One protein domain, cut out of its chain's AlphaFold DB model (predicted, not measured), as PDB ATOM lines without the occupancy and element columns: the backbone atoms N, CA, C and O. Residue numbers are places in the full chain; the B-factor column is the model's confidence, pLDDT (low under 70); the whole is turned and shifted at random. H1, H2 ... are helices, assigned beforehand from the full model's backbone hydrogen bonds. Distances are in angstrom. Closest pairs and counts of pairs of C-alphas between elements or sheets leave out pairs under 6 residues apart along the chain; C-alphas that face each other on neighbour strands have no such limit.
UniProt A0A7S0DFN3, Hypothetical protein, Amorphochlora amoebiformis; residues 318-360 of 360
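AT A GLANCE: This is residues 318 to 360 of the 360 residues of the protein "Hypothetical protein" of Amorphochlora amoebiformis (UniProt A0A7S0DFN3). What shape do the atoms make? Two helices, H1 and H2, form an open V, joined at the point of the V by a tight link, with the space between their free ends empty. What is it made of? The printed part has 43 residues with two named helices, H1 then H2 along the chain, and no named strand, and its class is all helix. How spread out is it? It is loose, with a radius of gyration of the C-alphas of 12.1 A, and flat, spanning 34 by 24 by 8 A.

IN THESE COORDINATES: Where is the longest helix? H1 holds residues 318 to 337, 27.9 A from first to last C-alpha, and begins with C-alpha 318 at (132.189, 112.487, 112.924). Where is the other helix? H2 holds residues 342 to 359, 26.3 A from first to last C-alpha, and ends with C-alpha 359 at (118.163, 122.078, 119.975).

HOW THE PARTS SIT: How near does H2 come to H1? They are close but not clearly touching, with 1 pair of C-alphas within 8 A: the closest, those of Cys 337 and Leu 345, are 7.7 A apart. How do they run? They run opposite ways at a shallow tilt of 29 degrees, and their centres are 15.8 A apart. How do their backbones look? In H1 every O i to N i+4 pair is within hydrogen-bond range; in H2, 12 of 14 are.

THE WHOLE: How large is it? The two C-alphas farthest apart, those of Val 318 and Ser 341, are 33.6 A apart. Is the printed part whole? It has no cut, and Ser 360 is the chain's last residue. What stands free? Residues 318 to 332, 338 to 344 and 350 to 360 do. Where is the model's confidence low? The pLDDT is under 70 at residues 339 to 340, 342 to 344 and 360; the mean of the printed part is 80.0.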
ATOM      1  N   VAL A 318     133.200 112.183 111.898       81.12
ATOM      2  CA  VAL A 318     132.189 112.487 112.924       81.12
ATOM      3  C   VAL A 318     132.437 111.670 114.189       81.12
ATOM      4  O   VAL A 318     132.342 112.211 115.283       81.12
ATOM      5  N   GLY A 319     132.827 110.399 114.061       78.88
ATOM      6  CA  GLY A 319     133.217 109.563 115.195       78.88
ATOM      7  C   GLY A 319     134.430 110.124 115.935       78.88
ATOM      8  O   GLY A 319     134.402 110.224 117.160       78.88
ATOM      9  N   TYR A 320     135.457 110.574 115.205       80.56
ATOM     10  CA  TYR A 320     136.620 111.233 115.796       80.56
ATOM     11  C   TYR A 320     136.237 112.533 116.513       80.56
ATOM     12  O   TYR A 320     136.610 112.715 117.669       80.56
ATOM     13  N   LEU A 321     135.431 113.397 115.885       85.62
ATOM     14  CA  LEU A 321     134.938 114.626 116.514       85.62
ATOM     15  C   LEU A 321     134.103 114.343 117.767       85.62
ATOM     16  O   LEU A 321     134.253 115.045 118.761       85.62
ATOM     17  N   LEU A 322     133.265 113.305 117.755       85.94
ATOM     18  CA  LEU A 322     132.405 112.955 118.885       85.94
ATOM     19  C   LEU A 322     133.212 112.396 120.063       85.94
ATOM     20  O   LEU A 322     132.976 112.785 121.205       85.94
ATOM     21  N   VAL A 323     134.203 111.542 119.794       86.62
ATOM     22  CA  VAL A 323     135.133 111.042 120.819       86.62
ATOM     23  C   VAL A 323     135.979 112.187 121.379       86.62
ATOM     24  O   VAL A 323     136.117 112.308 122.594       86.62
ATOM     25  N   HIS A 324     136.491 113.069 120.519       88.06
ATOM     26  CA  HIS A 324     137.284 114.225 120.934       88.06
ATOM     27  C   HIS A 324     136.457 115.208 121.783       88.06
ATOM     28  O   HIS A 324     136.928 115.694 122.813       88.06
ATOM     29  N   LEU A 325     135.195 115.450 121.412       90.38
ATOM     30  CA  LEU A 325     134.251 116.248 122.195       90.38
ATOM     31  C   LEU A 325     133.967 115.602 123.560       90.38
ATOM     32  O   LEU A 325     133.981 116.292 124.576       90.38
ATOM     33  N   LEU A 326     133.760 114.280 123.604       89.75
ATOM     34  CA  LEU A 326     133.500 113.541 124.844       89.75
ATOM     35  C   LEU A 326     134.682 113.637 125.818       89.75
ATOM     36  O   LEU A 326     134.487 113.878 127.008       89.75
ATOM     37  N   VAL A 327     135.911 113.498 125.313       91.50
ATOM     38  CA  VAL A 327     137.135 113.630 126.118       91.50
ATOM     39  C   VAL A 327     137.268 115.046 126.682       91.50
ATOM     40  O   VAL A 327     137.554 115.201 127.869       91.50
ATOM     41  N   HIS A 328     136.991 116.082 125.885       91.38
ATOM     42  CA  HIS A 328     136.995 117.461 126.381       91.38
ATOM     43  C   HIS A 328     135.902 117.719 127.419       91.38
ATOM     44  O   HIS A 328     136.174 118.366 128.428       91.38
ATOM     45  N   LEU A 329     134.692 117.190 127.225       87.88
ATOM     46  CA  LEU A 329     133.607 117.322 128.200       87.88
ATOM     47  C   LEU A 329     133.942 116.628 129.524       87.88
ATOM     48  O   LEU A 329     133.686 117.199 130.581       87.88
ATOM     49  N   LEU A 330     134.573 115.451 129.484       84.38
ATOM     50  CA  LEU A 330     135.050 114.756 130.683       84.38
ATOM     51  C   LEU A 330     136.195 115.508 131.370       84.38
ATOM     52  O   LEU A 330     136.225 115.591 132.596       84.38
ATOM     53  N   ALA A 331     137.121 116.096 130.610       83.62
ATOM     54  CA  ALA A 331     138.192 116.917 131.172       83.62
ATOM     55  C   ALA A 331     137.638 118.183 131.850       83.62
ATOM     56  O   ALA A 331     138.049 118.527 132.959       83.62
ATOM     57  N   ILE A 332     136.658 118.839 131.219       84.88
ATOM     58  CA  ILE A 332     135.960 120.002 131.777       84.88
ATOM     59  C   ILE A 332     135.161 119.598 133.020       84.88
ATOM     60  O   ILE A 332     135.265 120.275 134.040       84.88
ATOM     61  N   SER A 333     134.432 118.475 132.994       76.94
ATOM     62  CA  SER A 333     133.682 118.007 134.166       76.94
ATOM     63  C   SER A 333     134.615 117.642 135.318       76.94
ATOM     64  O   SER A 333     134.316 117.968 136.458       76.94
ATOM     65  N   CYS A 334     135.765 117.023 135.044       78.62
ATOM     66  CA  CYS A 334     136.755 116.673 136.063       78.62
ATOM     67  C   CYS A 334     137.397 117.926 136.687       78.62
ATOM     68  O   CYS A 334     137.579 117.992 137.903       78.62
ATOM     69  N   SER A 335     137.661 118.955 135.872       77.50
ATOM     70  CA  SER A 335     138.134 120.263 136.344       77.50
ATOM     71  C   SER A 335     137.080 120.981 137.205       77.50
ATOM     72  O   SER A 335     137.395 121.480 138.284       77.50
ATOM     73  N   LEU A 336     135.805 120.948 136.796       73.38
ATOM     74  CA  LEU A 336     134.681 121.554 137.529       73.38
ATOM     75  C   LEU A 336     134.318 120.792 138.817       73.38
ATOM     76  O   LEU A 336     133.987 121.417 139.826       73.38
ATOM     77  N   CYS A 337     134.442 119.461 138.831       70.25
ATOM     78  CA  CYS A 337     134.227 118.620 140.015       70.25
ATOM     79  C   CYS A 337     135.203 118.929 141.157       70.25
ATOM     80  O   CYS A 337     134.919 118.603 142.308       70.25
ATOM     81  N   ARG A 338     136.341 119.572 140.871       71.25
ATOM     82  CA  ARG A 338     137.306 119.984 141.896       71.25
ATOM     83  C   ARG A 338     136.891 121.265 142.632       71.25
ATOM     84  O   ARG A 338     137.479 121.576 143.663       71.25
ATOM     85  N   SER A 339     135.886 121.988 142.131       66.81
ATOM     86  CA  SER A 339     135.500 123.312 142.640       66.81
ATOM     87  C   SER A 339     134.022 123.445 143.014       66.81
ATOM     88  O   SER A 339     133.654 124.438 143.637       66.81
ATOM     89  N   ILE A 340     133.165 122.478 142.663       63.16
ATOM     90  CA  ILE A 340     131.708 122.601 142.802       63.16
ATOM     91  C   ILE A 340     131.141 121.428 143.614       63.16
ATOM     92  O   ILE A 340     131.423 120.263 143.343       63.16
ATOM     93  N   SER A 341     130.318 121.747 144.620       71.12
ATOM     94  CA  SER A 341     129.531 120.778 145.395       71.12
ATOM     95  C   SER A 341     128.709 119.873 144.471       71.12
ATOM     96  O   SER A 341     128.039 120.364 143.562       71.12
ATOM     97  N   TRP A 342     128.695 118.564 144.742       66.06
ATOM     98  CA  TRP A 342     127.980 117.548 143.952       66.06
ATOM     99  C   TRP A 342     126.492 117.868 143.725       66.06
ATOM    100  O   TRP A 342     125.926 117.460 142.713       66.06
ATOM    101  N   SER A 343     125.870 118.642 144.619       69.31
ATOM    102  CA  SER A 343     124.488 119.107 144.468       69.31
ATOM    103  C   SER A 343     124.287 120.061 143.285       69.31
ATOM    104  O   SER A 343     123.267 119.985 142.614       69.31
ATOM    105  N   SER A 344     125.264 120.916 142.979       69.94
ATOM    106  CA  SER A 344     125.153 121.913 141.905       69.94
ATOM    107  C   SER A 344     125.531 121.352 140.531       69.94
ATOM    108  O   SER A 344     125.134 121.918 139.512       69.94
ATOM    109  N   LEU A 345     126.280 120.243 140.483       76.62
ATOM    110  CA  LEU A 345     126.632 119.569 139.231       76.62
ATOM    111  C   LEU A 345     125.404 118.888 138.603       76.62
ATOM    112  O   LEU A 345     125.251 118.907 137.385       76.62
ATOM    113  N   GLY A 346     124.516 118.326 139.433       80.56
ATOM    114  CA  GLY A 346     123.283 117.675 138.983       80.56
ATOM    115  C   GLY A 346     122.329 118.633 138.267       80.56
ATOM    116  O   GLY A 346     121.851 118.313 137.179       80.56
ATOM    117  N   ASP A 347     122.126 119.830 138.822       75.81
ATOM    118  CA  ASP A 347     121.253 120.851 138.225       75.81
ATOM    119  C   ASP A 347     121.819 121.398 136.910       75.81
ATOM    120  O   ASP A 347     121.078 121.595 135.945       75.81
ATOM    121  N   LEU A 348     123.144 121.573 136.829       82.19
ATOM    122  CA  LEU A 348     123.810 122.005 135.600       82.19
ATOM    123  C   LEU A 348     123.689 120.946 134.494       82.19
ATOM    124  O   LEU A 348     123.415 121.280 133.343       82.19
ATOM    125  N   LEU A 349     123.863 119.666 134.844       82.94
ATOM    126  CA  LEU A 349     123.757 118.558 133.896       82.94
ATOM    127  C   LEU A 349     122.322 118.403 133.380       82.94
ATOM    128  O   LEU A 349     122.119 118.169 132.190       82.94
ATOM    129  N   LEU A 350     121.329 118.591 134.255       83.38
ATOM    130  CA  LEU A 350     119.916 118.581 133.887       83.38
ATOM    131  C   LEU A 350     119.577 119.747 132.946       83.38
ATOM    132  O   LEU A 350     118.944 119.531 131.915       83.38
ATOM    133  N   HIS A 351     120.055 120.960 133.242       84.69
ATOM    134  CA  HIS A 351     119.868 122.126 132.373       84.69
ATOM    135  C   HIS A 351     120.524 121.951 131.000       84.69
ATOM    136  O   HIS A 351     119.924 122.296 129.980       84.69
ATOM    137  N   LEU A 352     121.735 121.386 130.959       86.38
ATOM    138  CA  LEU A 352     122.441 121.097 129.712       86.38
ATOM    139  C   LEU A 352     121.668 120.077 128.864       86.38
ATOM    140  O   LEU A 352     121.529 120.248 127.654       86.38
ATOM    141  N   LEU A 353     121.126 119.038 129.502       88.50
ATOM    142  CA  LEU A 353     120.373 117.978 128.836       88.50
ATOM    143  C   LEU A 353     119.027 118.489 128.295       88.50
ATOM    144  O   LEU A 353     118.644 118.135 127.183       88.50
ATOM    145  N   VAL A 354     118.357 119.385 129.028       89.69
ATOM    146  CA  VAL A 354     117.152 120.093 128.559       89.69
ATOM    147  C   VAL A 354     117.464 120.990 127.358       89.69
ATOM    148  O   VAL A 354     116.712 120.983 126.387       89.69
ATOM    149  N   HIS A 355     118.580 121.723 127.373       84.94
ATOM    150  CA  HIS A 355     118.977 122.554 126.231       84.94
ATOM    151  C   HIS A 355     119.347 121.730 124.995       84.94
ATOM    152  O   HIS A 355     118.955 122.093 123.890       84.94
ATOM    153  N   LEU A 356     120.051 120.608 125.164       81.25
ATOM    154  CA  LEU A 356     120.367 119.698 124.059       81.25
ATOM    155  C   LEU A 356     119.104 119.068 123.456       81.25
ATOM    156  O   LEU A 356     119.010 118.956 122.237       81.25
ATOM    157  N   LEU A 357     118.115 118.727 124.288       78.75
ATOM    158  CA  LEU A 357     116.798 118.264 123.837       78.75
ATOM    159  C   LEU A 357     115.975 119.349 123.135       78.75
ATOM    160  O   LEU A 357     115.108 119.006 122.346       78.75
ATOM    161  N   ALA A 358     116.206 120.629 123.434       74.00
ATOM    162  CA  ALA A 358     115.514 121.738 122.777       74.00
ATOM    163  C   ALA A 358     116.147 122.138 121.430       74.00
ATOM    164  O   ALA A 358     115.487 122.779 120.616       74.00
ATOM    165  N   ILE A 359     117.428 121.814 121.223       76.56
ATOM    166  CA  ILE A 359     118.163 122.078 119.975       76.56
ATOM    167  C   ILE A 359     117.982 120.925 118.973       76.56
ATOM    168  O   ILE A 359     118.023 121.167 117.765       76.56
ATOM    169  N   SER A 360     117.809 119.693 119.466       67.25
ATOM    170  CA  SER A 360     117.440 118.516 118.663       67.25
ATOM    171  C   SER A 360     115.967 118.523 118.274       67.25
ATOM    172  O   SER A 360     115.677 117.824 117.274       67.25
TER     173      SER A 360